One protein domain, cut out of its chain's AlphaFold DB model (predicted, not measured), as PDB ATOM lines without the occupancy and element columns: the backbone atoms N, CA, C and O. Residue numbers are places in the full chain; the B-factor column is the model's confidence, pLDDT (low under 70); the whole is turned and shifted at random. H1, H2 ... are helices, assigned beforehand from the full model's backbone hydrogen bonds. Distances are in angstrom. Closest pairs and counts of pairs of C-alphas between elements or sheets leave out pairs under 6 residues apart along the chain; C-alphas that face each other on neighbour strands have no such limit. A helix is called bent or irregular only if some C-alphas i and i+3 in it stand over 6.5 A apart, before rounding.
ATOM      1  N   SER A   4     165.220 140.030  86.658       78.88
ATOM      2  CA  SER A   4     163.757 139.903  86.671       78.88
ATOM      3  C   SER A   4     163.033 141.201  87.043       78.88
ATOM      4  O   SER A   4     161.961 141.482  86.515       78.88
ATOM      5  N   VAL A   5     163.603 142.002  87.951       84.44
ATOM      6  CA  VAL A   5     163.020 143.280  88.396       84.44
ATOM      7  C   VAL A   5     163.071 144.301  87.264       84.44
ATOM      8  O   VAL A   5     162.088 144.997  87.021       84.44
ATOM      9  N   GLU A   6     164.188 144.353  86.535       88.38
ATOM     10  CA  GLU A   6     164.338 145.242  85.383       88.38
ATOM     11  C   GLU A   6     163.382 144.850  84.249       88.38
ATOM     12  O   GLU A   6     162.671 145.700  83.712       88.38
ATOM     13  N   ARG A   7     163.295 143.554  83.921       89.31
ATOM     14  CA  ARG A   7     162.356 143.051  82.906       89.31
ATOM     15  C   ARG A   7     160.902 143.325  83.294       89.31
ATOM     16  O   ARG A   7     160.117 143.771  82.462       89.31
ATOM     17  N   LYS A   8     160.547 143.146  84.569       89.94
ATOM     18  CA  LYS A   8     159.214 143.484  85.086       89.94
ATOM     19  C   LYS A   8     158.895 144.971  84.926       89.94
ATOM     20  O   LYS A   8     157.809 145.305  84.457       89.94
ATOM     21  N   ALA A   9     159.835 145.852  85.271       91.56
ATOM     22  CA  ALA A   9     159.669 147.296  85.107       91.56
ATOM     23  C   ALA A   9     159.500 147.687  83.628       91.56
ATOM     24  O   ALA A   9     158.622 148.484  83.298       91.56
ATOM     25  N   LYS A  10     160.273 147.071  82.724       94.69
ATOM     26  CA  LYS A  10     160.134 147.254  81.271       94.69
ATOM     27  C   LYS A  10     158.749 146.830  80.774       94.69
ATOM     28  O   LYS A  10     158.102 147.605  80.079       94.69
ATOM     29  N   ILE A  11     158.247 145.663  81.189       94.19
ATOM     30  CA  ILE A  11     156.890 145.215  80.831       94.19
ATOM     31  C   ILE A  11     155.835 146.213  81.319       94.19
ATOM     32  O   ILE A  11     154.955 146.602  80.557       94.19
ATOM     33  N   GLN A  12     155.932 146.666  82.570       94.56
ATOM     34  CA  GLN A  12     155.000 147.658  83.113       94.56
ATOM     35  C   GLN A  12     155.044 148.982  82.339       94.56
ATOM     36  O   GLN A  12     153.994 149.565  82.083       94.56
ATOM     37  N   SER A  13     156.233 149.426  81.922       96.50
ATOM     38  CA  SER A  13     156.391 150.609  81.072       96.50
ATOM     39  C   SER A  13     155.692 150.438  79.721       96.50
ATOM     40  O   SER A  13     154.942 151.323  79.314       96.50
ATOM     41  N   VAL A  14     155.858 149.290  79.055       96.75
ATOM     42  CA  VAL A  14     155.182 149.001  77.779       96.75
ATOM     43  C   VAL A  14     153.661 149.005  77.948       96.75
ATOM     44  O   VAL A  14     152.968 149.687  77.197       96.75
ATOM     45  N   LEU A  15     153.135 148.323  78.970       95.75
ATOM     46  CA  LEU A  15     151.694 148.298  79.253       95.75
ATOM     47  C   LEU A  15     151.140 149.696  79.559       95.75
ATOM     48  O   LEU A  15     150.064 150.046  79.082       95.75
ATOM     49  N   SER A  16     151.892 150.525  80.290       96.62
ATOM     50  CA  SER A  16     151.514 151.918  80.542       96.62
ATOM     51  C   SER A  16     151.437 152.733  79.251       96.62
ATOM     52  O   SER A  16     150.500 153.507  79.082       96.62
ATOM     53  N   ARG A  17     152.385 152.551  78.325       97.62
ATOM     54  CA  ARG A  17     152.394 153.256  77.032       97.62
ATOM     55  C   ARG A  17     151.226 152.831  76.140       97.62
ATOM     56  O   ARG A  17     150.677 153.668  75.431       97.62
ATOM     57  N   VAL A  18     150.807 151.561  76.193       96.62
ATOM     58  CA  VAL A  18     149.576 151.094  75.522       96.62
ATOM     59  C   VAL A  18     148.343 151.757  76.129       96.62
ATOM     60  O   VAL A  18     147.523 152.303  75.393       96.62
ATOM     61  N   ALA A  19     148.231 151.760  77.461       95.44
ATOM     62  CA  ALA A  19     147.116 152.384  78.172       95.44
ATOM     63  C   ALA A  19     147.001 153.888  77.857       95.44
ATOM     64  O   ALA A  19     145.899 154.395  77.648       95.44
ATOM     65  N   SER A  20     148.140 154.577  77.743       96.25
ATOM     66  CA  SER A  20     148.245 155.986  77.339       96.25
ATOM     67  C   SER A  20     148.122 156.222  75.828       96.25
ATOM     68  O   SER A  20     148.172 157.369  75.389       96.25
ATOM     69  N   ARG A  21     147.954 155.165  75.018       94.50
ATOM     70  CA  ARG A  21     147.891 155.215  73.542       94.50
ATOM     71  C   ARG A  21     149.141 155.806  72.873       94.50
ATOM     72  O   ARG A  21     149.069 156.288  71.747       94.50
ATOM     73  N   GLU A  22     150.288 155.751  73.541       96.81
ATOM     74  CA  GLU A  22     151.576 156.221  73.016       96.81
ATOM     75  C   GLU A  22     152.182 155.243  72.000       96.81
ATOM     76  O   GLU A  22     152.978 155.638  71.151       96.81
ATOM     77  N   ILE A  23     151.817 153.962  72.090       96.88
ATOM     78  CA  ILE A  23     152.228 152.906  71.159       96.88
ATOM     79  C   ILE A  23     151.029 152.055  70.748       96.88
ATOM     80  O   ILE A  23     150.054 151.924  71.489       96.88
ATOM     81  N   SER A  24     151.103 151.454  69.560       96.81
ATOM     82  CA  SER A  24     150.084 150.515  69.092       96.81
ATOM     83  C   SER A  24     150.174 149.175  69.829       96.81
ATOM     84  O   SER A  24     151.239 148.784  70.310       96.81
ATOM     85  N   ALA A  25     149.065 148.431  69.861       93.62
ATOM     86  CA  ALA A  25     149.028 147.077  70.415       93.62
ATOM     87  C   ALA A  25     150.030 146.131  69.724       93.62
ATOM     88  O   ALA A  25     150.660 145.315  70.391       93.62
ATOM     89  N   SER A  26     150.222 146.279  68.407       94.75
ATOM     90  CA  SER A  26     151.181 145.472  67.643       94.75
ATOM     91  C   SER A  26     152.633 145.776  68.030       94.75
ATOM     92  O   SER A  26     153.402 144.852  68.282       94.75
ATOM     93  N   ALA A  27     152.998 147.060  68.150       95.12
ATOM     94  CA  ALA A  27     154.338 147.463  68.581       95.12
ATOM     95  C   ALA A  27     154.616 147.041  70.031       95.12
ATOM     96  O   ALA A  27     155.681 146.522  70.345       95.12
ATOM     97  N   ALA A  28     153.622 147.191  70.907       95.31
ATOM     98  CA  ALA A  28     153.716 146.720  72.279       95.31
ATOM     99  C   ALA A  28     153.888 145.199  72.369       95.31
ATOM    100  O   ALA A  28     154.641 144.725  73.213       95.31
ATOM    101  N   ALA A  29     153.225 144.426  71.505       92.44
ATOM    102  CA  ALA A  29     153.397 142.980  71.456       92.44
ATOM    103  C   ALA A  29     154.838 142.579  71.082       92.44
ATOM    104  O   ALA A  29     155.398 141.691  71.724       92.44
ATOM    105  N   ASP A  30     155.459 143.254  70.106       92.06
ATOM    106  CA  ASP A  30     156.876 143.046  69.759       92.06
ATOM    107  C   ASP A  30     157.822 143.392  70.929       92.06
ATOM    108  O   ASP A  30     158.729 142.613  71.248       92.06
ATOM    109  N   ASP A  31     157.585 144.521  71.606       93.69
ATOM    110  CA  ASP A  31     158.369 144.947  72.774       93.69
ATOM    111  C   ASP A  31     158.235 143.944  73.933       93.69
ATOM    112  O   ASP A  31     159.230 143.535  74.534       93.69
ATOM    113  N   LEU A  32     157.010 143.498  74.237       92.56
ATOM    114  CA  LEU A  32     156.748 142.524  75.300       92.56
ATOM    115  C   LEU A  32     157.437 141.186  75.028       92.56
ATOM    116  O   LEU A  32     158.041 140.632  75.946       92.56
ATOM    117  N   ILE A  33     157.393 140.685  73.789       89.00
ATOM    118  CA  ILE A  33     158.102 139.456  73.401       89.00
ATOM    119  C   ILE A  33     159.595 139.598  73.675       89.00
ATOM    120  O   ILE A  33     160.170 138.758  74.363       89.00
ATOM    121  N   SER A  34     160.191 140.698  73.220       89.12
ATOM    122  CA  SER A  34     161.628 140.949  73.356       89.12
ATOM    123  C   SER A  34     162.076 141.065  74.819       89.12
ATOM    124  O   SER A  34     163.190 140.677  75.163       89.12
ATOM    125  N   VAL A  35     161.218 141.589  75.703       90.62
ATOM    126  CA  VAL A  35     161.524 141.710  77.140       90.62
ATOM    127  C   VAL A  35     161.354 140.384  77.884       90.62
ATOM    128  O   VAL A  35     162.165 140.058  78.755       90.62
ATOM    129  N   VAL A  36     160.294 139.631  77.584       86.38
ATOM    130  CA  VAL A  36     160.008 138.344  78.238       86.38
ATOM    131  C   VAL A  36     161.035 137.299  77.820       86.38
ATOM    132  O   VAL A  36     161.545 136.556  78.662       86.38
ATOM    133  N   ASP A  37     161.360 137.265  76.532       80.81
ATOM    134  CA  ASP A  37     162.277 136.304  75.956       80.81
ATOM    135  C   ASP A  37     163.057 136.933  74.785       80.81
ATOM    136  O   ASP A  37     162.615 136.900  73.638       80.81
ATOM    137  N   PRO A  38     164.242 137.507  75.053       77.44
ATOM    138  CA  PRO A  38     165.058 138.138  74.016       77.44
ATOM    139  C   PRO A  38     165.627 137.143  72.993       77.44
ATOM    140  O   PRO A  38     166.117 137.567  71.952       77.44
ATOM    141  N   GLN A  39     165.582 135.837  73.280       73.75
ATOM    142  CA  GLN A  39     166.013 134.778  72.359       73.75
ATOM    143  C   GLN A  39     164.839 134.234  71.523       73.75
ATOM    144  O   GLN A  39     165.022 133.390  70.641       73.75
ATOM    145  N   TYR A  40     163.619 134.714  71.782       68.56
ATOM    146  CA  TYR A  40     162.407 134.270  71.110       68.56
ATOM    147  C   TYR A  40     162.406 134.733  69.654       68.56
ATOM    148  O   TYR A  40     162.297 135.922  69.349       68.56
ATOM    149  N   GLY A  41     162.540 133.774  68.740       58.34
ATOM    150  CA  GLY A  41     162.686 134.031  67.305       58.34
ATOM    151  C   GLY A  41     164.135 134.128  66.815       58.34
ATOM    152  O   GLY A  41     164.339 134.373  65.634       58.34
ATOM    153  N   SER A  42     165.148 133.905  67.666       68.19
ATOM    154  CA  SER A  42     166.551 133.828  67.212       68.19
ATOM    155  C   SER A  42     166.861 132.553  66.418       68.19
ATOM    156  O   SER A  42     167.839 132.512  65.675       68.19
ATOM    157  N   ALA A  43     166.031 131.517  66.556       70.81
ATOM    158  CA  ALA A  43     166.091 130.305  65.750       70.81
ATOM    159  C   ALA A  43     164.933 130.284  64.733       70.81
ATOM    160  O   ALA A  43     163.821 130.668  65.099       70.81
ATOM    161  N   PRO A  44     165.132 129.758  63.507       69.44
ATOM    162  CA  PRO A  44     164.075 129.668  62.492       69.44
ATOM    163  C   PRO A  44     162.827 128.918  62.979       69.44
ATOM    164  O   PRO A  44     161.706 129.298  62.663       69.44
ATOM    165  N   ALA A  45     163.016 127.888  63.813       66.50
ATOM    166  CA  ALA A  45     161.923 127.127  64.422       66.50
ATOM    167  C   ALA A  45     161.027 127.986  65.340       66.50
ATOM    168  O   ALA A  45     159.839 127.723  65.468       66.50
ATOM    169  N   MET A  46     161.571 129.058  65.922       70.94
ATOM    170  CA  MET A  46     160.865 129.935  66.862       70.94
ATOM    171  C   MET A  46     160.089 131.071  66.184       70.94
ATOM    172  O   MET A  46     159.337 131.781  66.853       70.94
ATOM    173  N   GLU A  47     160.240 131.264  64.871       76.81
ATOM    174  CA  GLU A  47     159.576 132.357  64.152       76.81
ATOM    175  C   GLU A  47     158.051 132.182  64.121       76.81
ATOM    176  O   GLU A  47     157.308 133.123  64.412       76.81
ATOM    177  N   GLU A  48     157.561 130.961  63.886       75.12
ATOM    178  CA  GLU A  48     156.124 130.669  63.931       75.12
ATOM    179  C   GLU A  48     155.538 130.931  65.331       75.12
ATOM    180  O   GLU A  48     154.444 131.491  65.481       75.12
ATOM    181  N   HIS A  49     156.293 130.595  66.377       73.69
ATOM    182  CA  HIS A  49     155.901 130.824  67.767       73.69
ATOM    183  C   HIS A  49     155.892 132.309  68.128       73.69
ATOM    184  O   HIS A  49     154.987 132.760  68.838       73.69
ATOM    185  N   ARG A  50     156.843 133.084  67.599       78.94
ATOM    186  CA  ARG A  50     156.871 134.548  67.709       78.94
ATOM    187  C   ARG A  50     155.633 135.174  67.081       78.94
ATOM    188  O   ARG A  50     154.990 136.003  67.722       78.94
ATOM    189  N   VAL A  51     155.256 134.742  65.878       83.12
ATOM    190  CA  VAL A  51     154.054 135.237  65.189       83.12
ATOM    191  C   VAL A  51     152.792 134.937  66.001       83.12
ATOM    192  O   VAL A  51     151.967 135.829  66.206       83.12
ATOM    193  N   LYS A  52     152.654 133.714  66.528       80.88
ATOM    194  CA  LYS A  52     151.500 133.314  67.351       80.88
ATOM    195  C   LYS A  52     151.423 134.086  68.671       80.88
ATOM    196  O   LYS A  52     150.355 134.597  69.010       80.88
ATOM    197  N   ALA A  53     152.542 134.218  69.386       81.75
ATOM    198  CA  ALA A  53     152.612 134.992  70.626       81.75
ATOM    199  C   ALA A  53     152.274 136.470  70.385       81.75
ATOM    200  O   ALA A  53     151.497 137.054  71.141       81.75
ATOM    201  N   LYS A  54     152.787 137.050  69.292       88.00
ATOM    202  CA  LYS A  54     152.503 138.435  68.904       88.00
ATOM    203  C   LYS A  54     151.020 138.633  68.622       88.00
ATOM    204  O   LYS A  54     150.408 139.525  69.202       88.00
ATOM    205  N   ALA A  55     150.436 137.783  67.779       87.25
ATOM    206  CA  ALA A  55     149.022 137.866  67.427       87.25
ATOM    207  C   ALA A  55     148.117 137.739  68.662       87.25
ATOM    208  O   ALA A  55     147.105 138.430  68.770       87.25
ATOM    209  N   TRP A  56     148.483 136.878  69.614       86.00
ATOM    210  CA  TRP A  56     147.756 136.749  70.871       86.00
ATOM    211  C   TRP A  56     147.867 138.008  71.744       86.00
ATOM    212  O   TRP A  56     146.836 138.553  72.142       86.00
ATOM    213  N   LEU A  57     149.085 138.503  71.995       89.19
ATOM    214  CA  LEU A  57     149.317 139.727  72.772       89.19
ATOM    215  C   LEU A  57     148.567 140.915  72.174       89.19
ATOM    216  O   LEU A  57     147.871 141.632  72.887       89.19
ATOM    217  N   GLU A  58     148.662 141.088  70.858       92.50
ATOM    218  CA  GLU A  58     147.995 142.167  70.139       92.50
ATOM    219  C   GLU A  58     146.474 142.106  70.328       92.50
ATOM    220  O   GLU A  58     145.856 143.115  70.661       92.50
ATOM    221  N   ARG A  59     145.861 140.919  70.220       90.56
ATOM    222  CA  ARG A  59     144.419 140.742  70.466       90.56
ATOM    223  C   ARG A  59     144.015 141.110  71.891       90.56
ATOM    224  O   ARG A  59     142.970 141.733  72.070       90.56
ATOM    225  N   ILE A  60     144.814 140.735  72.892       90.25
ATOM    226  CA  ILE A  60     144.539 141.082  74.293       90.25
ATOM    227  C   ILE A  60     144.653 142.592  74.503       90.25
ATOM    228  O   ILE A  60     143.739 143.188  75.058       90.25
ATOM    229  N   LEU A  61     145.725 143.217  74.018       92.69
ATOM    230  CA  LEU A  61     145.967 144.653  74.187       92.69
ATOM    231  C   LEU A  61     144.951 145.522  73.428       92.69
ATOM    232  O   LEU A  61     144.637 146.622  73.873       92.69
ATOM    233  N   LEU A  62     144.412 145.037  72.305       92.81
ATOM    234  CA  LEU A  62     143.308 145.697  71.601       92.81
ATOM    235  C   LEU A  62     141.990 145.613  72.380       92.81
ATOM    236  O   LEU A  62     141.231 146.579  72.397       92.81
ATOM    237  N   ALA A  63     141.711 144.468  73.006       91.81
ATOM    238  CA  ALA A  63     140.489 144.263  73.779       91.81
ATOM    239  C   ALA A  63     140.541 144.949  75.157       91.81
ATOM    240  O   ALA A  63     139.532 145.459  75.635       91.81
ATOM    241  N   GLU A  64     141.715 144.960  75.788       92.75
ATOM    242  CA  GLU A  64     141.949 145.453  77.143       92.75
ATOM    243  C   GLU A  64     143.260 146.268  77.179       92.75
ATOM    244  O   GLU A  64     144.302 145.775  77.614       92.75
ATOM    245  N   PRO A  65     143.243 147.532  76.713       91.62
ATOM    246  CA  PRO A  65     144.442 148.376  76.661       91.62
ATOM    247  C   PRO A  65     144.948 148.789  78.050       91.62
ATOM    248  O   PRO A  65     146.111 149.156  78.203       91.62
ATOM    249  N   VAL A  66     144.088 148.718  79.070       95.31
ATOM    250  CA  VAL A  66     144.441 148.933  80.478       95.31
ATOM    251  C   VAL A  66     144.486 147.575  81.174       95.31
ATOM    252  O   VAL A  66     143.543 147.180  81.855       95.31
ATOM    253  N   ILE A  67     145.589 146.852  80.983       93.00
ATOM    254  CA  ILE A  67     145.813 145.528  81.570       93.00
ATOM    255  C   ILE A  67     147.047 145.541  82.471       93.00
ATOM    256  O   ILE A  67     148.087 146.118  82.151       93.00
ATOM    257  N   SER A  68     146.946 144.895  83.633       91.94
ATOM    258  CA  SER A  68     148.104 144.695  84.509       91.94
ATOM    259  C   SER A  68     148.936 143.499  84.046       91.94
ATOM    260  O   SER A  68     148.401 142.545  83.490       91.94
ATOM    261  N   LEU A  69     150.235 143.479  84.361       89.12
ATOM    262  CA  LEU A  69     151.093 142.314  84.089       89.12
ATOM    263  C   LEU A  69     150.526 141.013  84.685       89.12
ATOM    264  O   LEU A  69     150.614 139.954  84.071       89.12
ATOM    265  N   ARG A  70     149.910 141.086  85.871       86.31
ATOM    266  CA  ARG A  70     149.278 139.920  86.495       86.31
ATOM    267  C   ARG A  70     148.079 139.431  85.686       86.31
ATOM    268  O   ARG A  70     148.035 138.257  85.349       86.31
ATOM    269  N   ALA A  71     147.177 140.337  85.309       88.19
ATOM    270  CA  ALA A  71     146.022 140.001  84.481       88.19
ATOM    271  C   ALA A  71     146.447 139.454  83.108       88.19
ATOM    272  O   ALA A  71     145.912 138.444  82.665       88.19
ATOM    273  N   LEU A  72     147.463 140.052  82.474       87.69
ATOM    274  CA  LEU A  72     148.029 139.556  81.218       87.69
ATOM    275  C   LEU A  72     148.568 138.126  81.372       87.69
ATOM    276  O   LEU A  72     148.284 137.269  80.540       87.69
ATOM    277  N   SER A  73     149.289 137.852  82.463       83.62
ATOM    278  CA  SER A  73     149.758 136.503  82.790       83.62
ATOM    279  C   SER A  73     148.612 135.520  83.042       83.62
ATOM    280  O   SER A  73     148.734 134.361  82.654       83.62
ATOM    281  N   ASP A  74     147.522 135.932  83.687       80.94
ATOM    282  CA  ASP A  74     146.370 135.056  83.938       80.94
ATOM    283  C   ASP A  74     145.648 134.701  82.625       80.94
ATOM    284  O   ASP A  74     145.183 133.574  82.449       80.94
ATOM    285  N   ARG A  75     145.631 135.612  81.641       78.00
ATOM    286  CA  ARG A  75     145.096 135.332  80.295       78.00
ATOM    287  C   ARG A  75     145.940 134.320  79.514       78.00
ATOM    288  O   ARG A  75     145.399 133.676  78.617       78.00
ATOM    289  N   CYS A  76     147.220 134.133  79.851       68.75
ATOM    290  CA  CYS A  76     148.039 133.081  79.243       68.75
ATOM    291  C   CYS A  76     147.575 131.666  79.619       68.75
ATOM    292  O   CYS A  76     147.869 130.729  78.883       68.75
ATOM    293  N   ILE A  77     146.839 131.488  80.723       56.62
ATOM    294  CA  ILE A  77     146.369 130.168  81.181       56.62
ATOM    295  C   ILE A  77     145.447 129.521  80.134       56.62
ATOM    296  O   ILE A  77     145.499 128.312  79.932       56.62
ATOM    297  N   GLY A  78     144.681 130.326  79.389       50.22
ATOM    298  CA  GLY A  78     143.806 129.842  78.316       50.22
ATOM    299  C   GLY A  78     144.528 129.360  77.051       50.22
ATOM    300  O   GLY A  78     143.891 128.754  76.196       50.22
ATOM    301  N   LEU A  79     145.837 129.606  76.906       52.66
ATOM    302  CA  LEU A  79     146.623 129.083  75.780       52.66
ATOM    303  C   LEU A  79     147.039 127.622  75.991       52.66
ATOM    304  O   LEU A  79     147.187 126.903  75.008       52.66
ATOM    305  N   ALA A  80     147.185 127.175  77.244       45.31
ATOM    306  CA  ALA A  80     147.614 125.814  77.581       45.31
ATOM    307  C   ALA A  80     146.524 124.743  77.356       45.31
ATOM    308  O   ALA A  80     146.851 123.567  77.237       45.31
ATOM    309  N   ASP A  81     145.249 125.139  77.263       40.44
ATOM    310  CA  ASP A  81     144.101 124.227  77.095       40.44
ATOM    311  C   ASP A  81     143.917 123.742  75.637       40.44
ATOM    312  O   ASP A  81     143.293 122.718  75.364       40.44
ATOM    313  N   LEU A  82     144.538 124.426  74.669       41.41
ATOM    314  CA  LEU A  82     144.524 124.039  73.256       41.41
ATOM    315  C   LEU A  82     145.595 122.962  72.998       41.41
ATOM    316  O   LEU A  82     146.700 123.244  72.545       41.41
ATOM    317  N   SER A  83     145.286 121.713  73.344       37.16
ATOM    318  CA  SER A  83     146.178 120.547  73.225       37.16
ATOM    319  C   SER A  83     146.802 120.392  71.823       37.16
ATOM    320  O   SER A  83     146.124 120.009  70.871       37.16
ATOM    321  N   GLY A  84     148.109 120.652  71.690       39.12
ATOM    322  CA  GLY A  84     148.886 120.392  70.472       39.12
ATOM    323  C   GLY A  84     150.397 120.629  70.655       39.12
ATOM    324  O   GLY A  84     150.780 121.432  71.505       39.12
ATOM    325  N   PRO A  85     151.276 119.976  69.863       42.66
ATOM    326  CA  PRO A  85     152.744 120.039  70.013       42.66
ATOM    327  C   PRO A  85     153.336 121.455  69.879       42.66
ATOM    328  O   PRO A  85     154.407 121.735  70.401       42.66
ATOM    329  N   ILE A  86     152.587 122.376  69.269       42.69
ATOM    330  CA  ILE A  86     152.900 123.806  69.110       42.69
ATOM    331  C   ILE A  86     152.939 124.554  70.467       42.69
ATOM    332  O   ILE A  86     153.519 125.636  70.572       42.69
ATOM    333  N   ASN A  87     152.332 123.991  71.521       46.88
ATOM    334  CA  ASN A  87     152.157 124.647  72.821       46.88
ATOM    335  C   ASN A  87     153.261 124.376  73.856       46.88
ATOM    336  O   ASN A  87     153.279 125.049  74.884       46.88
ATOM    337  N   SER A  88     154.222 123.489  73.575       49.34
ATOM    338  CA  SER A  88     155.466 123.398  74.363       49.34
ATOM    339  C   SER A  88     156.220 124.746  74.370       49.34
ATOM    340  O   SER A  88     156.742 125.205  75.387       49.34
ATOM    341  N   GLU A  89     156.190 125.455  73.238       49.72
ATOM    342  CA  GLU A  89     157.013 126.647  73.003       49.72
ATOM    343  C   GLU A  89     156.271 127.959  73.323       49.72
ATOM    344  O   GLU A  89     156.839 128.849  73.955       49.72
ATOM    345  N   ILE A  90     154.960 128.054  73.053       54.97
ATOM    346  CA  ILE A  90     154.120 129.149  73.594       54.97
ATOM    347  C   ILE A  90     153.979 129.020  75.120       54.97
ATOM    348  O   ILE A  90     153.959 130.030  75.827       54.97
ATOM    349  N   GLY A  91     153.965 127.788  75.644       61.31
ATOM    350  CA  GLY A  91     154.066 127.500  77.073       61.31
ATOM    351  C   GLY A  91     155.346 128.059  77.698       61.31
ATOM    352  O   GLY A  91     155.309 128.533  78.832       61.31
ATOM    353  N   THR A  92     156.445 128.120  76.935       69.75
ATOM    354  CA  THR A  92     157.701 128.747  77.377       69.75
ATOM    355  C   THR A  92     157.546 130.264  77.520       69.75
ATOM    356  O   THR A  92     157.916 130.818  78.556       69.75
ATOM    357  N   PHE A  93     156.936 130.949  76.543       76.62
ATOM    358  CA  PHE A  93     156.660 132.390  76.641       76.62
ATOM    359  C   PHE A  93     155.684 132.716  77.783       76.62
ATOM    360  O   PHE A  93     155.976 133.551  78.640       76.62
ATOM    361  N   ALA A  94     154.543 132.023  77.830       76.25
ATOM    362  CA  ALA A  94     153.544 132.163  78.888       76.25
ATOM    363  C   ALA A  94     154.141 131.874  80.274       76.25
ATOM    364  O   ALA A  94     153.857 132.574  81.249       76.25
ATOM    365  N   GLY A  95     155.012 130.868  80.350       75.88
ATOM    366  CA  GLY A  95     155.715 130.489  81.560       75.88
ATOM    367  C   GLY A  95     156.682 131.565  82.047       75.88
ATOM    368  O   GLY A  95     156.622 131.964  83.212       75.88
ATOM    369  N   LYS A  96     157.504 132.111  81.144       81.19
ATOM    370  CA  LYS A  96     158.409 133.236  81.431       81.19
ATOM    371  C   LYS A  96     157.641 134.492  81.841       81.19
ATOM    372  O   LYS A  96     158.015 135.147  82.814       81.19
ATOM    373  N   LEU A  97     156.529 134.802  81.173       83.62
ATOM    374  CA  LEU A  97     155.671 135.927  81.549       83.62
ATOM    375  C   LEU A  97     155.080 135.738  82.954       83.62
ATOM    376  O   LEU A  97     155.086 136.672  83.759       83.62
ATOM    377  N   ARG A  98     154.636 134.522  83.290       81.69
ATOM    378  CA  ARG A  98     154.127 134.180  84.626       81.69
ATOM    379  C   ARG A  98     155.201 134.267  85.700       81.69
ATOM    380  O   ARG A  98     154.928 134.776  86.791       81.69
ATOM    381  N   TRP A  99     156.412 133.808  85.402       81.81
ATOM    382  CA  TRP A  99     157.562 133.958  86.288       81.81
ATOM    383  C   TRP A  99     157.829 135.442  86.587       81.81
ATOM    384  O   TRP A  99     157.902 135.829  87.753       81.81
ATOM    385  N   LEU A 100     157.837 136.303  85.562       83.44
ATOM    386  CA  LEU A 100     157.994 137.757  85.727       83.44
ATOM    387  C   LEU A 100     156.830 138.406  86.496       83.44
ATOM    388  O   LEU A 100     157.034 139.343  87.275       83.44
ATOM    389  N   ALA A 101     155.602 137.918  86.306       82.88
ATOM    390  CA  ALA A 101     154.415 138.447  86.970       82.88
ATOM    391  C   ALA A 101     154.350 138.075  88.461       82.88
ATOM    392  O   ALA A 101     153.991 138.915  89.293       82.88
ATOM    393  N   THR A 102     154.696 136.831  88.800       76.56
ATOM    394  CA  THR A 102     154.485 136.249  90.138       76.56
ATOM    395  C   THR A 102     155.743 136.189  90.998       76.56
ATOM    396  O   THR A 102     155.626 136.094  92.218       76.56
ATOM    397  N   GLY A 103     156.933 136.246  90.392       67.75
ATOM    398  CA  GLY A 103     158.211 136.110  91.093       67.75
ATOM    399  C   GLY A 103     158.449 134.728  91.711       67.75
ATOM    400  O   GLY A 103     159.387 134.585  92.488       67.75
TER     401      GLY A 103
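This is residues 4 to 103 of the 110 residues of an uncharacterized protein of Burkholderia sp. KK1 (UniProt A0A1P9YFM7). Two helical hairpins, H1 with H2 and H4 with H5, stand crosswise to each other, and the long helix H3 crosses H2 and H5. The 100 printed residues, with five named helices and no named strand, are all helix in class. The whole is compact, radius of gyration of the C-alphas 12.6 A, spanning 37 by 26 by 25 A.

H1, residues 4 to 19, begins at C-alpha 4 (163.757, 139.903, 86.671) and is 22.5 A long. H2 is residues 25 to 36. H3, residues 44 to 63, 29.9 A, is only just irregular: C-alphas 45 and 48 are 6.8 A apart. H4 is residues 69 to 79. H5, residues 87 to 102, ends at (154.485, 136.249, 90.138).

H5, the hub, touches the four others. The closest C-alphas of H4 and H5, Ser 73 and Arg 98, are 5.3 A apart. Every O i to N i+4 pair is within hydrogen-bond range in H1, H2 and H5; 14 of 16 in H3, 4 of 7 in H4.

The printed part has no cut. Residues 76 to 92 are among those under pLDDT 70.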